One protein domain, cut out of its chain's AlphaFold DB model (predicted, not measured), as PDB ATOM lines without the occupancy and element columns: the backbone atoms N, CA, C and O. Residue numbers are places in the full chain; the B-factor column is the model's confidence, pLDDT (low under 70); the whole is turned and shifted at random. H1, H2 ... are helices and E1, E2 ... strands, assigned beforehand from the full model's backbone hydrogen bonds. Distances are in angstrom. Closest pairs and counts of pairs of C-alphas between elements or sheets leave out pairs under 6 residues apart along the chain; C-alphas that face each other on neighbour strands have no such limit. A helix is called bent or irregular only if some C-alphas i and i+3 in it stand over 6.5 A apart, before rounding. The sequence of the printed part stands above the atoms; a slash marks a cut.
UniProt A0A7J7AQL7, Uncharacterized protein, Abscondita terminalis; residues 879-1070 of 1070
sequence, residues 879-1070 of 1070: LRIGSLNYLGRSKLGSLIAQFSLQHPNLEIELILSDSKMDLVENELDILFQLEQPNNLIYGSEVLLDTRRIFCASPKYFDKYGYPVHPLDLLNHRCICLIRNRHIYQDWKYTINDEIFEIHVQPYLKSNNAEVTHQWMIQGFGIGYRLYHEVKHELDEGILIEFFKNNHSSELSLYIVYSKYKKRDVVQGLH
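Overview. This is residues 879 to 1070 of the 1070 residues of an uncharacterized protein of Abscondita terminalis (UniProt A0A7J7AQL7). Two lobes sit end to end along the long axis, each a strongly twisted five-stranded sheet with helix over one face: H1 on the sheet E2 E1 E3 E12 E4, and H4 and H5 on the sheet E9 E6 E10 E5 E11. The second lobe also holds H2, H3 and the hairpin E7 and E8; the backbone passes between lobes where E4 runs on into E5 and between E11 and E12. The 192 printed residues have six named helices and twelve named strands, in the order E1 H1 E2 E3 E4 E5 H2 H3 E6 E7 E8 E9 H4 E10 H5 E11 E12 H6. The class is mixed, and both large sheets are mixed. The whole is compact, with a radius of gyration of the C-alphas of 18.3 A, and elongated, spanning 56 by 32 by 29 A.

Arrangement. E1 (residues 879 to 883), H1 (885 to 902) and E2 (906 to 912) form a right-handed strand-helix-strand unit, two parallel neighbour strands with a helix between; N 881 and O 909 are 2.8 A apart. H1 runs along the strands at a height of 8.9 A over the sheet, two layers. E3 (926 to 929) is parallel to E1, N 882 to O 926 2.8 A. E12 (1051 to 1058) is antiparallel to E3, N 927 to O 1056 2.8 A, and to E4 (938 to 946), N 941 to O 1055 3.0 A. E5 (948 to 952) is antiparallel to E10 (1022 to 1026), N 949 to O 1025 2.8 A, and to E11 (1040 to 1042), N 1040 to O 952 2.8 A. E6 (974 to 979) is parallel to E10, N 975 to O 1022 2.8 A, and to E9 (1002 to 1006), N 976 to O 1004 2.9 A. H4 (1009 to 1017) and H5 (1027 to 1035) lie on the same face, two layers again, at heights of 7.5 A and 8.3 A over the sheet. E9, H4, E10 and E10, H5, E11 are split strand-helix-strand units, with another strand between their two strands, both right-handed. H1 and H4 only just touch, only at their ends, with 3 pairs of C-alphas within 8 A, the closest those of Tyr 886 and Ala 1009, 7.2 A. E7 (986 to 991) and E8 (994 to 999) form a hairpin, N 989 to O 996 2.9 A; the closest C-alphas of H3 (966 to 971) and E8 are Leu 967 and Ile 998, 7.2 A. H2 (954 to 960) is near H4, and H6 (1063 to 1069) only grazes the first sheet. O i to N i+4 pairs are within hydrogen-bond range throughout H4 and H6, in 11 of 14 in H1, 2 of 3 in H2, 3 of 5 in H5 and 0 of 2 in H3, where 3 of 3 O i to N i+3 pairs are.

Along the chain. E1 begins at C-alpha 879 (18.124, 27.966, 56.076). H1 measures 24.4 A and is irregular, C-alphas 890 and 893 being 7.1 A apart; H5 is irregular too, C-alphas 1029 and 1032 being 7.9 A apart. E2 measures 19.1 A, E12 21.8 A and E4 21.7 A, with a bend of 60 degrees at residue 943. H6 ends at C-alpha 1069 (26.856, 20.208, 56.754).

Size, cuts and confidence. The C-alphas farthest apart, those of Asn 905 and Gly 961, are 56.2 A apart. The printed part has no cut and ends at the chain's last residue, 1070. The link from E2 to E3 is long, 13 residues. The mean pLDDT of the printed part is 81.8; residues 933 to 937, 980, 1045 to 1050 and 1058 to 1070 are under 70.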
ATOM      1  N   LEU A 879      16.818  28.081  56.729       84.62
ATOM      2  CA  LEU A 879      18.124  27.966  56.076       84.62
ATOM      3  C   LEU A 879      17.969  28.079  54.554       84.62
ATOM      4  O   LEU A 879      17.409  27.190  53.920       84.62
ATOM      5  N   ARG A 880      18.484  29.154  53.955       90.00
ATOM      6  CA  ARG A 880      18.423  29.405  52.508       90.00
ATOM      7  C   ARG A 880      19.770  29.111  51.854       90.00
ATOM      8  O   ARG A 880      20.778  29.728  52.193       90.00
ATOM      9  N   ILE A 881      19.796  28.165  50.922       89.62
ATOM     10  CA  ILE A 881      21.006  27.656  50.272       89.62
ATOM     11  C   ILE A 881      20.959  28.006  48.784       89.62
ATOM     12  O   ILE A 881      20.050  27.582  48.082       89.62
ATOM     13  N   GLY A 882      21.945  28.747  48.284       90.31
ATOM     14  CA  GLY A 882      22.132  29.026  46.862       90.31
ATOM     15  C   GLY A 882      23.125  28.065  46.217       90.31
ATOM     16  O   GLY A 882      24.162  27.758  46.801       90.31
ATOM     17  N   SER A 883      22.863  27.606  44.995       89.81
ATOM     18  CA  SER A 883      23.828  26.817  44.217       89.81
ATOM     19  C   SER A 883      23.626  26.978  42.710       89.81
ATOM     20  O   SER A 883      22.546  27.325  42.237       89.81
ATOM     21  N   LEU A 884      24.658  26.647  41.930       83.00
ATOM     22  CA  LEU A 884      24.507  26.412  40.492       83.00
ATOM     23  C   LEU A 884      23.458  25.320  40.224       83.00
ATOM     24  O   LEU A 884      23.400  24.327  40.959       83.00
ATOM     25  N   ASN A 885      22.669  25.485  39.153       81.06
ATOM     26  CA  ASN A 885      21.562  24.587  38.785       81.06
ATOM     27  C   ASN A 885      21.969  23.114  38.737       81.06
ATOM     28  O   ASN A 885      21.293  22.259  39.312       81.06
ATOM     29  N   TYR A 886      23.090  22.825  38.078       76.94
ATOM     30  CA  TYR A 886      23.583  21.461  37.939       76.94
ATOM     31  C   TYR A 886      23.935  20.828  39.294       76.94
ATOM     32  O   TYR A 886      23.459  19.737  39.604       76.94
ATOM     33  N   LEU A 887      24.725  21.514  40.131       77.75
ATOM     34  CA  LEU A 887      25.139  21.018  41.454       77.75
ATOM     35  C   LEU A 887      23.944  20.829  42.392       77.75
ATOM     36  O   LEU A 887      23.864  19.836  43.116       77.75
ATOM     37  N   GLY A 888      22.997  21.765  42.318       82.38
ATOM     38  CA  GLY A 888      21.727  21.717  43.020       82.38
ATOM     39  C   GLY A 888      20.943  20.443  42.750       82.38
ATOM     40  O   GLY A 888      20.531  19.758  43.680       82.38
ATOM     41  N   ARG A 889      20.756  20.114  41.468       78.62
ATOM     42  CA  ARG A 889      19.948  18.964  41.043       78.62
ATOM     43  C   ARG A 889      20.673  17.630  41.183       78.62
ATOM     44  O   ARG A 889      20.077  16.674  41.663       78.62
ATOM     45  N   SER A 890      21.932  17.562  40.755       72.81
ATOM     46  CA  SER A 890      22.680  16.299  40.665       72.81
ATOM     47  C   SER A 890      23.190  15.790  42.014       72.81
ATOM     48  O   SER A 890      23.332  14.583  42.188       72.81
ATOM     49  N   LYS A 891      23.484  16.689  42.966       75.56
ATOM     50  CA  LYS A 891      24.105  16.327  44.250       75.56
ATOM     51  C   LYS A 891      23.367  16.909  45.452       75.56
ATOM     52  O   LYS A 891      22.870  16.152  46.286       75.56
ATOM     53  N   LEU A 892      23.267  18.239  45.538       82.31
ATOM     54  CA  LEU A 892      22.831  18.924  46.763       82.31
ATOM     55  C   LEU A 892      21.380  18.630  47.144       82.31
ATOM     56  O   LEU A 892      21.099  18.500  48.326       82.31
ATOM     57  N   GLY A 893      20.468  18.476  46.181       84.44
ATOM     58  CA  GLY A 893      19.056  18.209  46.471       84.44
ATOM     59  C   GLY A 893      18.850  16.944  47.309       84.44
ATOM     60  O   GLY A 893      18.099  16.968  48.281       84.44
ATOM     61  N   SER A 894      19.568  15.862  46.986       82.56
ATOM     62  CA  SER A 894      19.502  14.607  47.749       82.56
ATOM     63  C   SER A 894      20.130  14.726  49.144       82.56
ATOM     64  O   SER A 894      19.554  14.252  50.122       82.56
ATOM     65  N   LEU A 895      21.269  15.421  49.252       82.81
ATOM     66  CA  LEU A 895      21.979  15.640  50.516       82.81
ATOM     67  C   LEU A 895      21.177  16.528  51.469       82.81
ATOM     68  O   LEU A 895      21.043  16.210  52.645       82.81
ATOM     69  N   ILE A 896      20.582  17.606  50.956       84.88
ATOM     70  CA  ILE A 896      19.737  18.515  51.736       84.88
ATOM     71  C   ILE A 896      18.492  17.788  52.254       84.88
ATOM     72  O   ILE A 896      18.103  17.990  53.403       84.88
ATOM     73  N   ALA A 897      17.896  16.901  51.449       82.31
ATOM     74  CA  ALA A 897      16.772  16.083  51.894       82.31
ATOM     75  C   ALA A 897      17.160  15.152  53.059       82.31
ATOM     76  O   ALA A 897      16.410  15.036  54.027       82.31
ATOM     77  N   GLN A 898      18.347  14.534  53.014       83.06
ATOM     78  CA  GLN A 898      18.861  13.708  54.116       83.06
ATOM     79  C   GLN A 898      19.201  14.540  55.361       83.06
ATOM     80  O   GLN A 898      18.865  14.142  56.475       83.06
ATOM     81  N   PHE A 899      19.803  15.716  55.178       80.56
ATOM     82  CA  PHE A 899      20.130  16.643  56.263       80.56
ATOM     83  C   PHE A 899      18.871  17.148  56.985       80.56
ATOM     84  O   PHE A 899      18.833  17.217  58.213       80.56
ATOM     85  N   SER A 900      17.791  17.414  56.241       81.62
ATOM     86  CA  SER A 900      16.496  17.804  56.812       81.62
ATOM     87  C   SER A 900      15.895  16.721  57.722       81.62
ATOM     88  O   SER A 900      15.287  17.057  58.736       81.62
ATOM     89  N   LEU A 901      16.116  15.430  57.433       81.19
ATOM     90  CA  LEU A 901      15.650  14.332  58.293       81.19
ATOM     91  C   LEU A 901      16.367  14.293  59.651       81.19
ATOM     92  O   LEU A 901      15.766  13.897  60.648       81.19
ATOM     93  N   GLN A 902      17.638  14.699  59.701       76.50
ATOM     94  CA  GLN A 902      18.432  14.741  60.935       76.50
ATOM     95  C   GLN A 902      18.142  15.997  61.774       76.50
ATOM     96  O   GLN A 902      18.320  15.988  62.993       76.50
ATOM     97  N   HIS A 903      17.636  17.056  61.135       79.06
ATOM     98  CA  HIS A 903      17.306  18.333  61.766       79.06
ATOM     99  C   HIS A 903      15.865  18.768  61.439       79.06
ATOM    100  O   HIS A 903      15.660  19.744  60.715       79.06
ATOM    101  N   PRO A 904      14.844  18.098  62.011       76.38
ATOM    102  CA  PRO A 904      13.433  18.305  61.653       76.38
ATOM    103  C   PRO A 904      12.881  19.695  62.016       76.38
ATOM    104  O   PRO A 904      11.802  20.065  61.566       76.38
ATOM    105  N   ASN A 905      13.615  20.470  62.820       77.69
ATOM    106  CA  ASN A 905      13.248  21.831  63.224       77.69
ATOM    107  C   ASN A 905      13.850  22.923  62.310       77.69
ATOM    108  O   ASN A 905      13.746  24.111  62.633       77.69
ATOM    109  N   LEU A 906      14.504  22.536  61.206       80.00
ATOM    110  CA  LEU A 906      14.998  23.443  60.169       80.00
ATOM    111  C   LEU A 906      14.058  23.469  58.957       80.00
ATOM    112  O   LEU A 906      13.755  22.433  58.370       80.00
ATOM    113  N   GLU A 907      13.672  24.668  58.526       84.12
ATOM    114  CA  GLU A 907      13.029  24.894  57.228       84.12
ATOM    115  C   GLU A 907      14.119  25.207  56.192       84.12
ATOM    116  O   GLU A 907      14.786  26.234  56.304       84.12
ATOM    117  N   ILE A 908      14.334  24.341  55.193       87.75
ATOM    118  CA  ILE A 908      15.420  24.513  54.212       87.75
ATOM    119  C   ILE A 908      14.866  24.923  52.842       87.75
ATOM    120  O   ILE A 908      14.016  24.240  52.277       87.75
ATOM    121  N   GLU A 909      15.389  26.012  52.281       90.25
ATOM    122  CA  GLU A 909      15.055  26.526  50.949       90.25
ATOM    123  C   GLU A 909      16.291  26.433  50.039       90.25
ATOM    124  O   GLU A 909      17.317  27.041  50.332       90.25
ATOM    125  N   LEU A 910      16.211  25.684  48.932       90.19
ATOM    126  CA  LEU A 910      17.292  25.559  47.943       90.19
ATOM    127  C   LEU A 910      16.985  26.412  46.703       90.19
ATOM    128  O   LEU A 910      16.038  26.135  45.968       90.19
ATOM    129  N   ILE A 911      17.816  27.419  46.450       90.81
ATOM    130  CA  ILE A 911      17.698  28.368  45.340       90.81
ATOM    131  C   ILE A 911      18.768  28.049  44.299       90.81
ATOM    132  O   ILE A 911      19.964  28.031  44.593       90.81
ATOM    133  N   LEU A 912      18.338  27.793  43.063       88.81
ATOM    134  CA  LEU A 912      19.220  27.376  41.981       88.81
ATOM    135  C   LEU A 912      19.256  28.401  40.847       88.81
ATOM    136  O   LEU A 912      18.214  28.829  40.352       88.81
ATOM    137  N   SER A 913      20.461  28.784  40.423       83.81
ATOM    138  CA  SER A 913      20.666  29.732  39.323       83.81
ATOM    139  C   SER A 913      21.991  29.480  38.610       83.81
ATOM    140  O   SER A 913      22.993  29.173  39.245       83.81
ATOM    141  N   ASP A 914      22.018  29.634  37.284       75.75
ATOM    142  CA  ASP A 914      23.265  29.655  36.499       75.75
ATOM    143  C   ASP A 914      23.875  31.065  36.390       75.75
ATOM    144  O   ASP A 914      24.977  31.228  35.857       75.75
ATOM    145  N   SER A 915      23.171  32.084  36.893       75.06
ATOM    146  CA  SER A 915      23.690  33.449  37.039       75.06
ATOM    147  C   SER A 915      24.482  33.582  38.339       75.06
ATOM    148  O   SER A 915      24.299  32.800  39.273       75.06
ATOM    149  N   LYS A 916      25.354  34.593  38.422       75.94
ATOM    150  CA  LYS A 916      26.067  34.889  39.673       75.94
ATOM    151  C   LYS A 916      25.056  35.279  40.749       75.94
ATOM    152  O   LYS A 916      24.216  36.142  40.510       75.94
ATOM    153  N   MET A 917      25.148  34.613  41.893       78.31
ATOM    154  CA  MET A 917      24.365  34.899  43.090       78.31
ATOM    155  C   MET A 917      25.277  35.539  44.135       78.31
ATOM    156  O   MET A 917      26.475  35.255  44.165       78.31
ATOM    157  N   ASP A 918      24.709  36.386  44.983       82.75
ATOM    158  CA  ASP A 918      25.365  36.983  46.141       82.75
ATOM    159  C   ASP A 918      24.571  36.655  47.410       82.75
ATOM    160  O   ASP A 918      23.341  36.612  47.404       82.75
ATOM    161  N   LEU A 919      25.285  36.404  48.509       80.44
ATOM    162  CA  LEU A 919      24.670  36.005  49.773       80.44
ATOM    163  C   LEU A 919      23.712  37.065  50.332       80.44
ATOM    164  O   LEU A 919      22.678  36.711  50.888       80.44
ATOM    165  N   VAL A 920      24.039  38.353  50.213       77.69
ATOM    166  CA  VAL A 920      23.230  39.438  50.779       77.69
ATOM    167  C   VAL A 920      22.112  39.826  49.823       77.69
ATOM    168  O   VAL A 920      20.961  39.876  50.246       77.69
ATOM    169  N   GLU A 921      22.421  40.057  48.543       79.19
ATOM    170  CA  GLU A 921      21.409  40.481  47.560       79.19
ATOM    171  C   GLU A 921      20.328  39.421  47.335       79.19
ATOM    172  O   GLU A 921      19.160  39.756  47.143       79.19
ATOM    173  N   ASN A 922      20.703  38.137  47.359       81.31
ATOM    174  CA  ASN A 922      19.759  37.033  47.209       81.31
ATOM    175  C   ASN A 922      19.255  36.485  48.552       81.31
ATOM    176  O   ASN A 922      18.535  35.487  48.550       81.31
ATOM    177  N   GLU A 923      19.608  37.131  49.673       83.88
ATOM    178  CA  GLU A 923      19.185  36.759  51.028       83.88
ATOM    179  C   GLU A 923      19.436  35.270  51.354       83.88
ATOM    180  O   GLU A 923      18.574  34.570  51.894       83.88
ATOM    181  N   LEU A 924      20.620  34.774  50.992       83.75
ATOM    182  CA  LEU A 924      21.057  33.396  51.195       83.75
ATOM    183  C   LEU A 924      21.882  33.276  52.486       83.75
ATOM    184  O   LEU A 924      22.690  34.144  52.817       83.75
ATOM    185  N   ASP A 925      21.732  32.162  53.197       81.88
ATOM    186  CA  ASP A 925      22.587  31.818  54.337       81.88
ATOM    187  C   ASP A 925      23.902  31.162  53.880       81.88
ATOM    188  O   ASP A 925      24.960  31.406  54.468       81.88
ATOM    189  N   ILE A 926      23.822  30.319  52.842       87.31
ATOM    190  CA  ILE A 926      24.928  29.532  52.283       87.31
ATOM    191  C   ILE A 926      24.870  29.605  50.757       87.31
ATOM    192  O   ILE A 926      23.792  29.528  50.177       87.31
ATOM    193  N   LEU A 927      26.018  29.712  50.092       88.44
ATOM    194  CA  LEU A 927      26.141  29.766  48.639       88.44
ATOM    195  C   LEU A 927      27.268  28.849  48.152       88.44
ATOM    196  O   LEU A 927      28.417  29.005  48.550       88.44
ATOM    197  N   PHE A 928      26.953  27.930  47.243       87.12
ATOM    198  CA  PHE A 928      27.930  27.094  46.544       87.12
ATOM    199  C   PHE A 928      28.324  27.750  45.218       87.12
ATOM    200  O   PHE A 928      27.483  27.921  44.329       87.12
ATOM    201  N   GLN A 929      29.602  28.101  45.061       84.94
ATOM    202  CA  GLN A 929      30.108  28.781  43.861       84.94
ATOM    203  C   GLN A 929      31.547  28.386  43.512       84.94
ATOM    204  O   GLN A 929      32.294  27.909  44.352       84.94
ATOM    205  N   LEU A 930      31.952  28.598  42.258       77.19
ATOM    206  CA  LEU A 930      33.282  28.222  41.738       77.19
ATOM    207  C   LEU A 930      34.308  29.363  41.792       77.19
ATOM    208  O   LEU A 930      35.450  29.199  41.374       77.19
ATOM    209  N   GLU A 931      33.884  30.537  42.253       72.81
ATOM    210  CA  GLU A 931      34.747  31.696  42.451       72.81
ATOM    211  C   GLU A 931      34.982  31.880  43.946       72.81
ATOM    212  O   GLU A 931      34.035  31.872  44.740       72.81
ATOM    213  N   GLN A 932      36.237  32.090  44.338       73.00
ATOM    214  CA  GLN A 932      36.519  32.509  45.700       73.00
ATOM    215  C   GLN A 932      35.869  33.885  45.921       73.00
ATOM    216  O   GLN A 932      36.030  34.784  45.088       73.00
ATOM    217  N   PRO A 933      35.100  34.083  47.002       68.31
ATOM    218  CA  PRO A 933      34.518  35.386  47.277       68.31
ATOM    219  C   PRO A 933      35.632  36.410  47.524       68.31
ATOM    220  O   PRO A 933      36.445  36.256  48.430       68.31
ATOM    221  N   ASN A 934      35.630  37.502  46.758       57.38
ATOM    222  CA  ASN A 934      36.597  38.600  46.912       57.38
ATOM    223  C   ASN A 934      36.355  39.459  48.174       57.38
ATOM    224  O   ASN A 934      37.078  40.426  48.406       57.38
ATOM    225  N   ASN A 935      35.324  39.152  48.971       57.81
ATOM    226  CA  ASN A 935      34.835  40.009  50.048       57.81
ATOM    227  C   ASN A 935      35.097  39.388  51.434       57.81
ATOM    228  O   ASN A 935      34.665  38.272  51.716       57.81
ATOM    229  N   LEU A 936      35.771  40.124  52.327       54.22
ATOM    230  CA  LEU A 936      36.258  39.632  53.635       54.22
ATOM    231  C   LEU A 936      35.145  39.299  54.651       54.22
ATOM    232  O   LEU A 936      35.414  38.646  55.667       54.22
ATOM    233  N   ILE A 937      33.918  39.742  54.369       56.31
ATOM    234  CA  ILE A 937      32.705  39.575  55.186       56.31
ATOM    235  C   ILE A 937      32.173  38.130  55.113       56.31
ATOM    236  O   ILE A 937      31.539  37.646  56.055       56.31
ATOM    237  N   TYR A 938      32.479  37.414  54.030       71.75
ATOM    238  CA  TYR A 938      32.084  36.023  53.842       71.75
ATOM    239  C   TYR A 938      33.188  35.062  54.309       71.75
ATOM    240  O   TYR A 938      34.386  35.340  54.199       71.75
ATOM    241  N   GLY A 939      32.785  33.944  54.905       73.50
ATOM    242  CA  GLY A 939      33.609  32.763  55.112       73.50
ATOM    243  C   GLY A 939      33.511  31.904  53.863       73.50
ATOM    244  O   GLY A 939      32.451  31.853  53.245       73.50
ATOM    245  N   SER A 940      34.615  31.279  53.466       81.50
ATOM    246  CA  SER A 940      34.632  30.357  52.335       81.50
ATOM    247  C   SER A 940      35.526  29.170  52.625       81.50
ATOM    248  O   SER A 940      36.664  29.371  53.056       81.50
ATOM    249  N   GLU A 941      35.050  27.972  52.328       80.19
ATOM    250  CA  GLU A 941      35.812  26.728  52.451       80.19
ATOM    251  C   GLU A 941      35.818  26.002  51.105       80.19
ATOM    252  O   GLU A 941      34.835  26.049  50.363       80.19
ATOM    253  N   VAL A 942      36.951  25.383  50.765       79.88
ATOM    254  CA  VAL A 942      37.089  24.577  49.547       79.88
ATOM    255  C   VAL A 942      36.452  23.216  49.803       79.88
ATOM    256  O   VAL A 942      36.889  22.484  50.683       79.88
ATOM    257  N   LEU A 943      35.428  22.884  49.021       76.25
ATOM    258  CA  LEU A 943      34.734  21.598  49.090       76.25
ATOM    259  C   LEU A 943      35.397  20.531  48.231       76.25
ATOM    260  O   LEU A 943      35.499  19.377  48.635       76.25
ATOM    261  N   LEU A 944      35.775  20.902  47.011       76.69
ATOM    262  CA  LEU A 944      36.419  19.999  46.069       76.69
ATOM    263  C   LEU A 944      37.177  20.792  45.016       76.69
ATOM    264  O   LEU A 944      36.686  21.815  44.528       76.69
ATOM    265  N   ASP A 945      38.326  20.264  44.625       78.31
ATOM    266  CA  ASP A 945      39.055  20.730  43.457       78.31
ATOM    267  C   ASP A 945      38.508  20.044  42.205       78.31
ATOM    268  O   ASP A 945      38.178  18.857  42.183       78.31
ATOM    269  N   THR A 946      38.357  20.825  41.150       79.19
ATOM    270  CA  THR A 946      37.822  20.428  39.858       79.19
ATOM    271  C   THR A 946      38.634  21.083  38.752       79.19
ATOM    272  O   THR A 946      39.367  22.045  38.949       79.19
ATOM    273  N   ARG A 947      38.479  20.587  37.531       83.38
ATOM    274  CA  ARG A 947      39.106  21.165  36.340       83.38
ATOM    275  C   ARG A 947      38.083  21.350  35.236       83.38
ATOM    276  O   ARG A 947      37.025  20.714  35.260       83.38
ATOM    277  N   ARG A 948      38.400  22.203  34.264       86.88
ATOM    278  CA  ARG A 948      37.662  22.248  32.999       86.88
ATOM    279  C   ARG A 948      38.293  21.305  31.984       86.88
ATOM    280  O   ARG A 948      39.510  21.148  31.934       86.88
ATOM    281  N   ILE A 949      37.439  20.682  31.191       89.38
ATOM    282  CA  ILE A 949      37.802  19.692  30.189       89.38
ATOM    283  C   ILE A 949      37.110  20.010  28.866       89.38
ATOM    284  O   ILE A 949      36.038  20.623  28.838       89.38
ATOM    285  N   PHE A 950      37.720  19.554  27.779       91.00
ATOM    286  CA  PHE A 950      37.109  19.558  26.458       91.00
ATOM    287  C   PHE A 950      36.438  18.209  26.224       91.00
ATOM    288  O   PHE A 950      37.078  17.164  26.363       91.00
ATOM    289  N   CYS A 951      35.151  18.227  25.888       92.44
ATOM    290  CA  CYS A 951      34.387  17.007  25.660       92.44
ATOM    291  C   CYS A 951      33.367  17.158  24.527       92.44
ATOM    292  O   CYS A 951      32.792  18.229  24.318       92.44
ATOM    293  N   ALA A 952      33.129  16.065  23.807       94.81
ATOM    294  CA  ALA A 952      32.052  15.931  22.827       94.81
ATOM    295  C   ALA A 952      31.621  14.461  22.728       94.81
ATOM    296  O   ALA A 952      32.348  13.575  23.176       94.81
ATOM    297  N   SER A 953      30.448  14.187  22.156       96.19
ATOM    298  CA  SER A 953      30.011  12.801  21.950       96.19
ATOM    299  C   SER A 953      30.760  12.132  20.789       96.19
ATOM    300  O   SER A 953      31.123  12.813  19.827       96.19
ATOM    301  N   PRO A 954      30.937  10.796  20.810       93.56
ATOM    302  CA  PRO A 954      31.545  10.054  19.700       93.56
ATOM    303  C   PRO A 954      30.886  10.362  18.345       93.56
ATOM    304  O   PRO A 954      31.570  10.607  17.355       93.56
ATOM    305  N   LYS A 955      29.549  10.494  18.339       92.88
ATOM    306  CA  LYS A 955      28.741  10.845  17.157       92.88
ATOM    307  C   LYS A 955      29.157  12.161  16.497       92.88
ATOM    308  O   LYS A 955      28.995  12.321  15.289       92.88
ATOM    309  N   TYR A 956      29.644  13.127  17.280       94.94
ATOM    310  CA  TYR A 956      30.157  14.382  16.738       94.94
ATOM    311  C   TYR A 956      31.454  14.144  15.950       94.94
ATOM    312  O   TYR A 956      31.603  14.642  14.831       94.94
ATOM    313  N   PHE A 957      32.365  13.346  16.506       93.31
ATOM    314  CA  PHE A 957      33.659  13.057  15.893       93.31
ATOM    315  C   PHE A 957      33.543  12.195  14.634       93.31
ATOM    316  O   PHE A 957      34.268  12.457  13.677       93.31
ATOM    317  N   ASP A 958      32.577  11.276  14.570       90.75
ATOM    318  CA  ASP A 958      32.296  10.494  13.353       90.75
ATOM    319  C   ASP A 958      31.989  11.387  12.139       90.75
ATOM    320  O   ASP A 958      32.262  11.026  10.995       90.75
ATOM    321  N   LYS A 959      31.420  12.575  12.382       90.69
ATOM    322  CA  LYS A 959      30.991  13.507  11.335       90.69
ATOM    323  C   LYS A 959      31.989  14.629  11.052       90.69
ATOM    324  O   LYS A 959      32.046  15.106   9.921       90.69
ATOM    325  N   TYR A 960      32.722  15.091  12.065       90.25
ATOM    326  CA  TYR A 960      33.568  16.288  11.972       90.25
ATOM    327  C   TYR A 960      35.061  16.024  12.211       90.25
ATOM    328  O   TYR A 960      35.852  16.953  12.088       90.25
ATOM    329  N   GLY A 961      35.455  14.780  12.500       89.31
ATOM    330  CA  GLY A 961      36.836  14.408  12.801       89.31
ATOM    331  C   GLY A 961      37.278  14.805  14.212       89.31
ATOM    332  O   GLY A 961      36.613  15.583  14.896       89.31
ATOM    333  N   TYR A 962      38.401  14.237  14.660       90.25
ATOM    334  CA  TYR A 962      38.993  14.508  15.973       90.25
ATOM    335  C   TYR A 962      39.960  15.704  15.908       90.25
ATOM    336  O   TYR A 962      40.851  15.687  15.056       90.25
ATOM    337  N   PRO A 963      39.859  16.697  16.810       89.50
ATOM    338  CA  PRO A 963      40.868  17.747  16.919       89.50
ATOM    339  C   PRO A 963      42.159  17.174  17.527       89.50
ATOM    340  O   PRO A 963      42.120  16.493  18.555       89.50
ATOM    341  N   VAL A 964      43.306  17.449  16.900       84.25
ATOM    342  CA  VAL A 964      44.626  16.933  17.317       84.25
ATOM    343  C   VAL A 964      45.428  18.010  18.051       84.25
ATOM    344  O   VAL A 964      46.235  17.696  18.925       84.25
ATOM    345  N   HIS A 965      45.156  19.282  17.762       84.81
ATOM    346  CA  HIS A 965      45.749  20.436  18.421       84.81
ATOM    347  C   HIS A 965      44.659  21.398  18.936       84.81
ATOM    348  O   HIS A 965      43.648  21.580  18.261       84.81
ATOM    349  N   PRO A 966      44.827  22.068  20.097       83.88
ATOM    350  CA  PRO A 966      43.824  23.001  20.626       83.88
ATOM    351  C   PRO A 966      43.374  24.093  19.641       83.88
ATOM    352  O   PRO A 966      42.201  24.451  19.622       83.88
ATOM    353  N   LEU A 967      44.267  24.577  18.768       85.75
ATOM    354  CA  LEU A 967      43.919  25.541  17.707       85.75
ATOM    355  C   LEU A 967      42.915  24.998  16.675       85.75
ATOM    356  O   LEU A 967      42.206  25.793  16.058       85.75
ATOM    357  N   ASP A 968      42.794  23.676  16.524       89.38
ATOM    358  CA  ASP A 968      41.817  23.060  15.621       89.38
ATOM    359  C   ASP A 968      40.381  23.397  16.045       89.38
ATOM    360  O   ASP A 968      39.483  23.438  15.204       89.38
ATOM    361  N   LEU A 969      40.159  23.724  17.327       89.75
ATOM    362  CA  LEU A 969      38.856  24.128  17.865       89.75
ATOM    363  C   LEU A 969      38.255  25.345  17.144       89.75
ATOM    364  O   LEU A 969      37.033  25.470  17.101       89.75
ATOM    365  N   LEU A 970      39.079  26.197  16.519       89.56
ATOM    366  CA  LEU A 970      38.611  27.320  15.696       89.56
ATOM    367  C   LEU A 970      37.828  26.866  14.452       89.56
ATOM    368  O   LEU A 970      36.998  27.617  13.945       89.56
ATOM    369  N   ASN A 971      38.068  25.637  13.988       90.06
ATOM    370  CA  ASN A 971      37.407  25.034  12.832       90.06
ATOM    371  C   ASN A 971      36.308  24.029  13.225       90.06
ATOM    372  O   ASN A 971      35.640  23.471  12.354       90.06
ATOM    373  N   HIS A 972      36.089  23.810  14.526       94.25
ATOM    374  CA  HIS A 972      35.038  22.938  15.047       94.25
ATOM    375  C   HIS A 972      33.823  23.725  15.550       94.25
ATOM    376  O   HIS A 972      33.860  24.923  15.829       94.25
ATOM    377  N   ARG A 973      32.695  23.021  15.691       95.75
ATOM    378  CA  ARG A 973      31.456  23.595  16.227       95.75
ATOM    379  C   ARG A 973      31.541  23.634  17.743       95.75
ATOM    380  O   ARG A 973      31.450  22.590  18.383       95.75
ATOM    381  N   CYS A 974      31.673  24.831  18.298       95.56
ATOM    382  CA  CYS A 974      31.788  25.034  19.736       95.56
ATOM    383  C   CYS A 974      30.436  25.406  20.364       95.56
ATOM    384  O   CYS A 974      29.687  26.224  19.825       95.56
ATOM    385  N   ILE A 975      30.117  24.801  21.507       95.75
ATOM    386  CA  ILE A 975      28.919  25.063  22.304       95.75
ATOM    387  C   ILE A 975      29.333  25.882  23.529       95.75
ATOM    388  O   ILE A 975      30.085  25.398  24.375       95.75
ATOM    389  N   CYS A 976      28.818  27.108  23.648       92.06
ATOM    390  CA  CYS A 976      29.222  28.041  24.705       92.06
ATOM    391  C   CYS A 976      28.082  28.364  25.680       92.06
ATOM    392  O   CYS A 976      26.928  28.554  25.292       92.06
ATOM    393  N   LEU A 977      28.418  28.490  26.964       86.44
ATOM    394  CA  LEU A 977      27.487  28.932  28.001       86.44
ATOM    395  C   LEU A 977      27.440  30.464  28.063       86.44
ATOM    396  O   LEU A 977      28.465  31.130  27.916       86.44
ATOM    397  N   ILE A 978      26.263  31.027  28.327       83.31
ATOM    398  CA  ILE A 978      26.075  32.448  28.628       83.31
ATOM    399  C   ILE A 978      25.821  32.589  30.133       83.31
ATOM    400  O   ILE A 978      24.836  32.057  30.633       83.31
ATOM    401  N   ARG A 979      26.646  33.341  30.869       75.38
ATOM    402  CA  ARG A 979      26.310  33.752  32.251       75.38
ATOM    403  C   ARG A 979      26.473  35.253  32.403       75.38
ATOM    404  O   ARG A 979      27.410  35.824  31.857       75.38
ATOM    405  N   ASN A 980      25.560  35.898  33.128       67.88
ATOM    406  CA  ASN A 980      25.565  37.350  33.370       67.88
ATOM    407  C   ASN A 980      25.722  38.196  32.094       67.88
ATOM    408  O   ASN A 980      26.454  39.180  32.082       67.88
ATOM    409  N   ARG A 981      25.055  37.800  31.001       73.81
ATOM    410  CA  ARG A 981      25.162  38.437  29.670       73.81
ATOM    411  C   ARG A 981      26.545  38.326  28.999       73.81
ATOM    412  O   ARG A 981      26.738  38.918  27.943       73.81
ATOM    413  N   HIS A 982      27.467  37.535  29.548       78.69
ATOM    414  CA  HIS A 982      28.766  37.226  28.954       78.69
ATOM    415  C   HIS A 982      28.779  35.811  28.358       78.69
ATOM    416  O   HIS A 982      28.272  34.868  28.969       78.69
ATOM    417  N   ILE A 983      29.345  35.666  27.157       84.88
ATOM    418  CA  ILE A 983      29.476  34.383  26.454       84.88
ATOM    419  C   ILE A 983      30.854  33.809  26.781       84.88
ATOM    420  O   ILE A 983      31.862  34.431  26.472       84.88
ATOM    421  N   TYR A 984      30.900  32.615  27.369       83.88
ATOM    422  CA  TYR A 984      32.151  31.937  27.719       83.88
ATOM    423  C   TYR A 984      32.768  31.287  26.481       83.88
ATOM    424  O   TYR A 984      32.663  30.076  26.276       83.88
ATOM    425  N   GLN A 985      33.359  32.125  25.638       88.44
ATOM    426  CA  GLN A 985      33.986  31.740  24.375       88.44
ATOM    427  C   GLN A 985      35.517  31.836  24.408       88.44
ATOM    428  O   GLN A 985      36.173  31.386  23.480       88.44
ATOM    429  N   ASP A 986      36.081  32.341  25.505       88.50
ATOM    430  CA  ASP A 986      37.508  32.268  25.797       88.50
ATOM    431  C   ASP A 986      37.814  30.963  26.545       88.50
ATOM    432  O   ASP A 986      37.517  30.797  27.734       88.50
ATOM    433  N   TRP A 987      38.316  29.972  25.813       90.19
ATOM    434  CA  TRP A 987      38.618  28.642  26.331       90.19
ATOM    435  C   TRP A 987      40.109  28.520  26.617       90.19
ATOM    436  O   TRP A 987      40.945  28.780  25.755       90.19
ATOM    437  N   LYS A 988      40.450  28.118  27.840       86.31
ATOM    438  CA  LYS A 988      41.839  28.042  28.301       86.31
ATOM    439  C   LYS A 988      42.371  26.622  28.185       86.31
ATOM    440  O   LYS A 988      41.634  25.663  28.378       86.31
ATOM    441  N   TYR A 989      43.654  26.491  27.896       83.69
ATOM    442  CA  TYR A 989      44.362  25.217  27.838       83.69
ATOM    443  C   TYR A 989      45.811  25.428  28.272       83.69
ATOM    444  O   TYR A 989      46.308  26.550  28.224       83.69
ATOM    445  N   THR A 990      46.485  24.365  28.696       78.50
ATOM    446  CA  THR A 990      47.876  24.452  29.163       78.50
ATOM    447  C   THR A 990      48.784  23.604  28.281       78.50
ATOM    448  O   THR A 990      48.451  22.460  27.986       78.50
ATOM    449  N   ILE A 991      49.924  24.146  27.849       74.50
ATOM    450  CA  ILE A 991      50.994  23.404  27.162       74.50
ATOM    451  C   ILE A 991      52.305  23.727  27.880       74.50
ATOM    452  O   ILE A 991      52.639  24.897  28.015       74.50
ATOM    453  N   ASN A 992      53.055  22.708  28.318       74.25
ATOM    454  CA  ASN A 992      54.336  22.875  29.029       74.25
ATOM    455  C   ASN A 992      54.252  23.847  30.228       74.25
ATOM    456  O   ASN A 992      55.094  24.729  30.362       74.25
ATOM    457  N   ASP A 993      53.213  23.713  31.060       70.69
ATOM    458  CA  ASP A 993      52.925  24.585  32.215       70.69
ATOM    459  C   ASP A 993      52.639  26.069  31.890       70.69
ATOM    460  O   ASP A 993      52.426  26.875  32.796       70.69
ATOM    461  N   GLU A 994      52.526  26.434  30.609       75.00
ATOM    462  CA  GLU A 994      52.058  27.749  30.170       75.00
ATOM    463  C   GLU A 994      50.571  27.707  29.796       75.00
ATOM    464  O   GLU A 994      50.114  26.830  29.059       75.00
ATOM    465  N   ILE A 995      49.796  28.668  30.315       80.31
ATOM    466  CA  ILE A 995      48.357  28.791  30.052       80.31
ATOM    467  C   ILE A 995      48.148  29.635  28.796       80.31
ATOM    468  O   ILE A 995      48.521  30.807  28.748       80.31
ATOM    469  N   PHE A 996      47.462  29.058  27.819       81.69
ATOM    470  CA  PHE A 996      47.048  29.701  26.583       81.69
ATOM    471  C   PHE A 996      45.520  29.831  26.532       81.69
ATOM    472  O   PHE A 996      44.780  29.052  27.139       81.69
ATOM    473  N   GLU A 997      45.030  30.820  25.789       87.38
ATOM    474  CA  GLU A 997      43.604  31.124  25.647       87.38
ATOM    475  C   GLU A 997      43.212  31.108  24.165       87.38
ATOM    476  O   GLU A 997      43.917  31.661  23.320       87.38
ATOM    477  N   ILE A 998      42.105  30.435  23.844       88.44
ATOM    478  CA  ILE A 998      41.539  30.330  22.496       88.44
ATOM    479  C   ILE A 998      40.159  30.950  22.508       88.44
ATOM    480  O   ILE A 998      39.255  30.477  23.194       88.44
ATOM    481  N   HIS A 999      39.988  31.972  21.684       90.94
ATOM    482  CA  HIS A 999      38.697  32.590  21.452       90.94
ATOM    483  C   HIS A 999      37.916  31.796  20.396       90.94
ATOM    484  O   HIS A 999      38.143  31.958  19.195       90.94
ATOM    485  N   VAL A1000      37.012  30.915  20.825       91.81
ATOM    486  CA  VAL A1000      36.195  30.100  19.914       91.81
ATOM    487  C   VAL A1000      34.966  30.863  19.420       91.81
ATOM    488  O   VAL A1000      34.418  31.715  20.112       91.81
ATOM    489  N   GLN A1001      34.486  30.535  18.221       89.56
ATOM    490  CA  GLN A1001      33.216  31.071  17.727       89.56
ATOM    491  C   GLN A1001      32.058  30.150  18.148       89.56
ATOM    492  O   GLN A1001      32.053  28.971  17.782       89.56
ATOM    493  N   PRO A1002      31.069  30.641  18.919       89.25
ATOM    494  CA  PRO A1002      29.967  29.809  19.391       89.25
ATOM    495  C   PRO A1002      29.036  29.424  18.234       89.25
ATOM    496  O   PRO A1002      28.353  30.275  17.667       89.25
ATOM    497  N   TYR A1003      28.954  28.129  17.928       92.94
ATOM    498  CA  TYR A1003      27.972  27.574  16.994       92.94
ATOM    499  C   TYR A1003      26.578  27.508  17.629       92.94
ATOM    500  O   TYR A1003      25.588  27.923  17.029       92.94
ATOM    501  N   LEU A1004      26.510  27.030  18.874       93.50
ATOM    502  CA  LEU A1004      25.315  27.076  19.712       93.50
ATOM    503  C   LEU A1004      25.665  27.720  21.049       93.50
ATOM    504  O   LEU A1004      26.752  27.520  21.590       93.50
ATOM    505  N   LYS A1005      24.731  28.494  21.598       92.38
ATOM    506  CA  LYS A1005      24.898  29.130  22.901       92.38
ATOM    507  C   LYS A1005      23.590  29.178  23.667       92.38
ATOM    508  O   LYS A1005      22.537  29.419  23.085       92.38
ATOM    509  N   SER A1006      23.664  28.946  24.968       90.06
ATOM    510  CA  SER A1006      22.514  29.007  25.869       90.06
ATOM    511  C   SER A1006      22.957  29.551  27.216       90.06
ATOM    512  O   SER A1006      24.109  29.382  27.603       90.06
ATOM    513  N   ASN A1007      22.055  30.211  27.936       84.69
ATOM    514  CA  ASN A1007      22.278  30.612  29.324       84.69
ATOM    515  C   ASN A1007      21.988  29.489  30.332       84.69
ATOM    516  O   ASN A1007      22.036  29.721  31.536       84.69
ATOM    517  N   ASN A1008      21.673  28.289  29.844       84.44
ATOM    518  CA  ASN A1008      21.352  27.127  30.652       84.44
ATOM    519  C   ASN A1008      22.382  26.011  30.412       84.44
ATOM    520  O   ASN A1008      22.594  25.555  29.280       84.44
ATOM    521  N   ALA A1009      23.027  25.576  31.497       81.25
ATOM    522  CA  ALA A1009      24.083  24.571  31.456       81.25
ATOM    523  C   ALA A1009      23.574  23.181  31.032       81.25
ATOM    524  O   ALA A1009      24.313  22.445  30.383       81.25
ATOM    525  N   GLU A1010      22.316  22.847  31.318       83.38
ATOM    526  CA  GLU A1010      21.691  21.582  30.912       83.38
ATOM    527  C   GLU A1010      21.422  21.553  29.408       83.38
ATOM    528  O   GLU A1010      21.698  20.573  28.726       83.38
ATOM    529  N   VAL A1011      20.948  22.666  28.849       87.75
ATOM    530  CA  VAL A1011      20.681  22.760  27.405       87.75
ATOM    531  C   VAL A1011      21.968  22.557  26.603       87.75
ATOM    532  O   VAL A1011      21.993  21.792  25.642       87.75
ATOM    533  N   THR A1012      23.057  23.203  27.027       89.75
ATOM    534  CA  THR A1012      24.366  23.000  26.389       89.75
ATOM    535  C   THR A1012      24.896  21.576  26.587       89.75
ATOM    536  O   THR A1012      25.524  21.048  25.671       89.75
ATOM    537  N   HIS A1013      24.599  20.939  27.727       89.31
ATOM    538  CA  HIS A1013      24.920  19.534  28.016       89.31
ATOM    539  C   HIS A1013      24.237  18.566  27.051       89.31
ATOM    540  O   HIS A1013      24.902  17.796  26.356       89.31
ATOM    541  N   GLN A1014      22.920  18.694  26.905       90.88
ATOM    542  CA  GLN A1014      22.130  17.877  25.985       90.88
ATOM    543  C   GLN A1014      22.593  18.025  24.530       90.88
ATOM    544  O   GLN A1014      22.694  17.035  23.808       90.88
ATOM    545  N   TRP A1015      22.953  19.237  24.096       94.94
ATOM    546  CA  TRP A1015      23.488  19.450  22.749       94.94
ATOM    547  C   TRP A1015      24.823  18.733  22.499       94.94
ATOM    548  O   TRP A1015      25.042  18.240  21.390       94.94
ATOM    549  N   MET A1016      25.698  18.628  23.507       94.12
ATOM    550  CA  MET A1016      26.939  17.849  23.391       94.12
ATOM    551  C   MET A1016      26.648  16.349  23.275       94.12
ATOM    552  O   MET A1016      27.166  15.694  22.366       94.12
ATOM    553  N   ILE A1017      25.775  15.819  24.140       93.31
ATOM    554  CA  ILE A1017      25.371  14.400  24.134       93.31
ATOM    555  C   ILE A1017      24.739  14.015  22.789       93.31
ATOM    556  O   ILE A1017      25.033  12.960  22.230       93.31
ATOM    557  N   GLN A1018      23.911  14.894  22.224       93.31
ATOM    558  CA  GLN A1018      23.260  14.682  20.927       93.31
ATOM    559  C   GLN A1018      24.206  14.849  19.723       93.31
ATOM    560  O   GLN A1018      23.824  14.519  18.602       93.31
ATOM    561  N   GLY A1019      25.439  15.322  19.939       93.19
ATOM    562  CA  GLY A1019      26.470  15.423  18.903       93.19
ATOM    563  C   GLY A1019      26.406  16.686  18.053       93.19
ATOM    564  O   GLY A1019      26.815  16.669  16.892       93.19
ATOM    565  N   PHE A1020      25.911  17.797  18.604       94.06
ATOM    566  CA  PHE A1020      25.838  19.073  17.885       94.06
ATOM    567  C   PHE A1020      27.127  19.905  17.939       94.06
ATOM    568  O   PHE A1020      27.285  20.824  17.129       94.06
ATOM    569  N   GLY A1021      28.056  19.590  18.845       93.69
ATOM    570  CA  GLY A1021      29.309  20.325  18.992       93.69
ATOM    571  C   GLY A1021      30.164  19.879  20.176       93.69
ATOM    572  O   GLY A1021      29.777  19.014  20.960       93.69
ATOM    573  N   ILE A1022      31.322  20.520  20.286       95.38
ATOM    574  CA  ILE A1022      32.283  20.414  21.384       95.38
ATOM    575  C   ILE A1022      31.889  21.393  22.484       95.38
ATOM    576  O   ILE A1022      31.521  22.527  22.179       95.38
ATOM    577  N   GLY A1023      32.030  21.011  23.750       92.50
ATOM    578  CA  GLY A1023      31.940  21.959  24.856       92.50
ATOM    579  C   GLY A1023      33.143  21.931  25.785       92.50
ATOM    580  O   GLY A1023      33.935  20.987  25.818       92.50
ATOM    581  N   TYR A1024      33.245  23.013  26.550       91.06
ATOM    582  CA  TYR A1024      34.276  23.245  27.548       91.06
ATOM    583  C   TYR A1024      33.626  23.298  28.934       91.06
ATOM    584  O   TYR A1024      33.034  24.310  29.323       91.06
ATOM    585  N   ARG A1025      33.645  22.167  29.646       87.38
ATOM    586  CA  ARG A1025      32.825  21.917  30.847       87.38
ATOM    587  C   ARG A1025      33.664  21.581  32.057       87.38
ATOM    588  O   ARG A1025      34.816  21.189  31.931       87.38
ATOM    589  N   LEU A1026      33.084  21.713  33.243       84.88
ATOM    590  CA  LEU A1026      33.716  21.189  34.449       84.88
ATOM    591  C   LEU A1026      33.668  19.664  34.418       84.88
ATOM    592  O   LEU A1026      32.628  19.091  34.111       84.88
ATOM    593  N   TYR A1027      34.771  19.018  34.789       86.12
ATOM    594  CA  TYR A1027      34.883  17.559  34.800       86.12
ATOM    595  C   TYR A1027      33.717  16.891  35.541       86.12
ATOM    596  O   TYR A1027      33.088  15.973  35.027       86.12
ATOM    597  N   HIS A1028      33.358  17.403  36.721       79.38
ATOM    598  CA  HIS A1028      32.258  16.846  37.507       79.38
ATOM    599  C   HIS A1028      30.867  17.068  36.920       79.38
ATOM    600  O   HIS A1028      29.957  16.362  37.341       79.38
ATOM    601  N   GLU A1029      30.691  18.009  35.989       80.75
ATOM    602  CA  GLU A1029      29.396  18.212  35.328       80.75
ATOM    603  C   GLU A1029      29.072  17.113  34.320       80.75
ATOM    604  O   GLU A1029      27.905  16.857  34.048       80.75
ATOM    605  N   VAL A1030      30.103  16.474  33.773       86.19
ATOM    606  CA  VAL A1030      29.975  15.507  32.678       86.19
ATOM    607  C   VAL A1030      30.569  14.144  33.030       86.19
ATOM    608  O   VAL A1030      30.714  13.282  32.169       86.19
ATOM    609  N   LYS A1031      30.963  13.947  34.296       86.19
ATOM    610  CA  LYS A1031      31.672  12.744  34.749       86.19
ATOM    611  C   LYS A1031      30.876  11.475  34.454       86.19
ATOM    612  O   LYS A1031      31.451  10.510  33.974       86.19
ATOM    613  N   HIS A1032      29.572  11.492  34.713       85.44
ATOM    614  CA  HIS A1032      28.707  10.341  34.467       85.44
ATOM    615  C   HIS A1032      28.713   9.945  32.984       85.44
ATOM    616  O   HIS A1032      28.905   8.784  32.644       85.44
ATOM    617  N   GLU A1033      28.584  10.920  32.087       91.56
ATOM    618  CA  GLU A1033      28.582  10.693  30.644       91.56
ATOM    619  C   GLU A1033      29.954  10.287  30.099       91.56
ATOM    620  O   GLU A1033      30.020   9.589  29.089       91.56
ATOM    621  N   LEU A1034      31.044  10.714  30.743       89.62
ATOM    622  CA  LEU A1034      32.387  10.215  30.445       89.62
ATOM    623  C   LEU A1034      32.546   8.753  30.876       89.62
ATOM    624  O   LEU A1034      33.077   7.955  30.107       89.62
ATOM    625  N   ASP A1035      32.075   8.407  32.080       89.81
ATOM    626  CA  ASP A1035      32.153   7.053  32.643       89.81
ATOM    627  C   ASP A1035      31.324   6.057  31.801       89.81
ATOM    628  O   ASP A1035      31.751   4.926  31.575       89.81
ATOM    629  N   GLU A1036      30.178   6.492  31.261       90.31
ATOM    630  CA  GLU A1036      29.330   5.705  30.350       90.31
ATOM    631  C   GLU A1036      29.782   5.741  28.874       90.31
ATOM    632  O   GLU A1036      29.188   5.077  28.023       90.31
ATOM    633  N   GLY A1037      30.819   6.517  28.536       88.94
ATOM    634  CA  GLY A1037      31.327   6.657  27.164       88.94
ATOM    635  C   GLY A1037      30.406   7.430  26.205       88.94
ATOM    636  O   GLY A1037      30.603   7.398  24.989       88.94
ATOM    637  N   ILE A1038      29.404   8.134  26.734       93.50
ATOM    638  CA  ILE A1038      28.478   8.994  25.982       93.50
ATOM    639  C   ILE A1038      29.186  10.271  25.511       93.50
ATOM    640  O   ILE A1038      28.932  10.762  24.407       93.50
ATOM    641  N   LEU A1039      30.086  10.803  26.338       94.38
ATOM    642  CA  LEU A1039      31.009  11.879  25.994       94.38
ATOM    643  C   LEU A1039      32.441  11.353  26.073       94.38
ATOM    644  O   LEU A1039      32.755  10.487  26.883       94.38
ATOM    645  N   ILE A1040      33.329  11.906  25.250       92.19
ATOM    646  CA  ILE A1040      34.759  11.618  25.317       92.19
ATOM    647  C   ILE A1040      35.509  12.902  25.661       92.19
ATOM    648  O   ILE A1040      35.348  13.928  24.999       92.19
ATOM    649  N   GLU A1041      36.349  12.819  26.690       92.00
ATOM    650  CA  GLU A1041      37.346  13.832  27.029       92.00
ATOM    651  C   GLU A1041      38.555  13.716  26.092       92.00
ATOM    652  O   GLU A1041      39.128  12.633  25.922       92.00
ATOM    653  N   PHE A1042      38.985  14.843  25.534       87.50
ATOM    654  CA  PHE A1042      40.188  14.946  24.711       87.50
ATOM    655  C   PHE A1042      41.091  16.084  25.209       87.50
ATOM    656  O   PHE A1042      40.677  16.901  26.029       87.50
ATOM    657  N   PHE A1043      42.359  16.091  24.784       84.25
ATOM    658  CA  PHE A1043      43.422  16.924  25.376       84.25
ATOM    659  C   PHE A1043      43.672  16.666  26.879       84.25
ATOM    660  O   PHE A1043      43.908  17.595  27.648       84.25
ATOM    661  N   LYS A1044      43.689  15.388  27.292       72.25
ATOM    662  CA  LYS A1044      43.858  14.926  28.692       72.25
ATOM    663  C   LYS A1044      45.144  15.375  29.414       72.25
ATOM    664  O   LYS A1044      45.251  15.193  30.619       72.25
ATOM    665  N   ASN A1045      46.122  15.930  28.697       66.38
ATOM    666  CA  ASN A1045      47.370  16.435  29.283       66.38
ATOM    667  C   ASN A1045      47.448  17.973  29.290       66.38
ATOM    668  O   ASN A1045      48.403  18.521  29.826       66.38
ATOM    669  N   ASN A1046      46.446  18.669  28.732       63.06
ATOM    670  CA  ASN A1046      46.489  20.113  28.470       63.06
ATOM    671  C   ASN A1046      45.354  20.870  29.189       63.06
ATOM    672  O   ASN A1046      44.679  21.722  28.603       63.06
ATOM    673  N   HIS A1047      45.096  20.537  30.454       64.31
ATOM    674  CA  HIS A1047      44.008  21.134  31.237       64.31
ATOM    675  C   HIS A1047      44.322  22.560  31.692       64.31
ATOM    676  O   HIS A1047      45.429  22.832  32.142       64.31
ATOM    677  N   SER A1048      43.329  23.454  31.661       60.69
ATOM    678  CA  SER A1048      43.447  24.756  32.326       60.69
ATOM    679  C   SER A1048      43.394  24.614  33.850       60.69
ATOM    680  O   SER A1048      42.627  23.781  34.336       60.69
ATOM    681  N   SER A1049      44.106  25.508  34.545       57.47
ATOM    682  CA  SER A1049      44.051  25.853  35.982       57.47
ATOM    683  C   SER A1049      42.975  25.150  36.827       57.47
ATOM    684  O   SER A1049      41.779  25.284  36.543       57.47
ATOM    685  N   GLU A1050      43.408  24.496  37.909       65.62
ATOM    686  CA  GLU A1050      42.542  23.960  38.965       65.62
ATOM    687  C   GLU A1050      41.543  25.029  39.443       65.62
ATOM    688  O   GLU A1050      41.897  26.176  39.719       65.62
ATOM    689  N   LEU A1051      40.266  24.656  39.472       73.75
ATOM    690  CA  LEU A1051      39.169  25.438  40.027       73.75
ATOM    691  C   LEU A1051      38.705  24.736  41.293       73.75
ATOM    692  O   LEU A1051      38.576  23.521  41.299       73.75
ATOM    693  N   SER A1052      38.340  25.483  42.318       81.31
ATOM    694  CA  SER A1052      37.765  24.894  43.525       81.31
ATOM    695  C   SER A1052      36.289  25.269  43.623       81.31
ATOM    696  O   SER A1052      35.898  26.400  43.324       81.31
ATOM    697  N   LEU A1053      35.440  24.320  44.014       80.88
ATOM    698  CA  LEU A1053      34.089  24.638  44.459       80.88
ATOM    699  C   LEU A1053      34.175  25.123  45.902       80.88
ATOM    700  O   LEU A1053      34.686  24.414  46.766       80.88
ATOM    701  N   TYR A1054      33.646  26.309  46.156       83.88
ATOM    702  CA  TYR A1054      33.600  26.921  47.471       83.88
ATOM    703  C   TYR A1054      32.193  26.828  48.050       83.88
ATOM    704  O   TYR A1054      31.214  27.119  47.356       83.88
ATOM    705  N   ILE A1055      32.100  26.495  49.336       86.75
ATOM    706  CA  ILE A1055      30.943  26.849  50.159       86.75
ATOM    707  C   ILE A1055      31.207  28.212  50.776       86.75
ATOM    708  O   ILE A1055      32.248  28.427  51.390       86.75
ATOM    709  N   VAL A1056      30.289  29.147  50.579       85.19
ATOM    710  CA  VAL A1056      30.413  30.535  51.015       85.19
ATOM    711  C   VAL A1056      29.274  30.856  51.968       85.19
ATOM    712  O   VAL A1056      28.126  30.525  51.697       85.19
ATOM    713  N   TYR A1057      29.577  31.490  53.094       82.31
ATOM    714  CA  TYR A1057      28.611  31.781  54.155       82.31
ATOM    715  C   TYR A1057      28.930  33.110  54.846       82.31
ATOM    716  O   TYR A1057      30.054  33.604  54.792       82.31
ATOM    717  N   SER A1058      27.963  33.721  55.529       68.12
ATOM    718  CA  SER A1058      28.220  34.947  56.302       68.12
ATOM    719  C   SER A1058      28.978  34.641  57.602       68.12
ATOM    720  O   SER A1058      28.485  33.882  58.444       68.12
ATOM    721  N   LYS A1059      30.148  35.270  57.823       61.59
ATOM    722  CA  LYS A1059      30.959  35.074  59.051       61.59
ATOM    723  C   LYS A1059      30.238  35.487  60.332       61.59
ATOM    724  O   LYS A1059      30.609  35.037  61.410       61.59
ATOM    725  N   TYR A1060      29.225  36.341  60.216       51.62
ATOM    726  CA  TYR A1060      28.516  36.916  61.355       51.62
ATOM    727  C   TYR A1060      27.359  36.058  61.872       51.62
ATOM    728  O   TYR A1060      26.795  36.415  62.902       51.62
ATOM    729  N   LYS A1061      26.971  34.966  61.188       51.34
ATOM    730  CA  LYS A1061      25.747  34.242  61.569       51.34
ATOM    731  C   LYS A1061      25.831  32.734  61.797       51.34
ATOM    732  O   LYS A1061      25.073  32.289  62.646       51.34
ATOM    733  N   LYS A1062      26.646  31.921  61.114       56.66
ATOM    734  CA  LYS A1062      26.432  30.452  61.173       56.66
ATOM    735  C   LYS A1062      27.674  29.600  60.837       56.66
ATOM    736  O   LYS A1062      27.646  28.842  59.874       56.66
ATOM    737  N   ARG A1063      28.764  29.679  61.618       48.94
ATOM    738  CA  ARG A1063      29.909  28.744  61.461       48.94
ATOM    739  C   ARG A1063      29.524  27.303  61.828       48.94
ATOM    740  O   ARG A1063      29.946  26.366  61.158       48.94
ATOM    741  N   ASP A1064      28.659  27.149  62.824       53.34
ATOM    742  CA  ASP A1064      28.261  25.839  63.352       53.34
ATOM    743  C   ASP A1064      27.387  25.054  62.358       53.34
ATOM    744  O   ASP A1064      27.529  23.844  62.227       53.34
ATOM    745  N   VAL A1065      26.552  25.740  61.563       56.56
ATOM    746  CA  VAL A1065      25.728  25.102  60.512       56.56
ATOM    747  C   VAL A1065      26.594  24.540  59.386       56.56
ATOM    748  O   VAL A1065      26.296  23.474  58.858       56.56
ATOM    749  N   VAL A1066      27.675  25.236  59.025       57.62
ATOM    750  CA  VAL A1066      28.615  24.773  57.993       57.62
ATOM    751  C   VAL A1066      29.393  23.558  58.486       57.62
ATOM    752  O   VAL A1066      29.527  22.604  57.733       57.62
ATOM    753  N   GLN A1067      29.814  23.538  59.757       58.44
ATOM    754  CA  GLN A1067      30.426  22.351  60.369       58.44
ATOM    755  C   GLN A1067      29.472  21.155  60.471       58.44
ATOM    756  O   GLN A1067      29.938  20.028  60.394       58.44
ATOM    757  N   GLY A1068      28.165  21.378  60.639       55.44
ATOM    758  CA  GLY A1068      27.168  20.302  60.610       55.44
ATOM    759  C   GLY A1068      26.841  19.780  59.204       55.44
ATOM    760  O   GLY A1068      26.390  18.648  59.073       55.44
ATOM    761  N   LEU A1069      27.036  20.598  58.162       54.31
ATOM    762  CA  LEU A1069      26.856  20.208  56.754       54.31
ATOM    763  C   LEU A1069      28.081  19.498  56.155       54.31
ATOM    764  O   LEU A1069      27.933  18.822  55.135       54.31
ATOM    765  N   HIS A1070      29.262  19.723  56.737       51.84
ATOM    766  CA  HIS A1070      30.539  19.122  56.349       51.84
ATOM    767  C   HIS A1070      30.628  17.659  56.788       51.84
ATOM    768  O   HIS A1070      31.197  16.867  55.999       51.84
TER     769      HIS A1070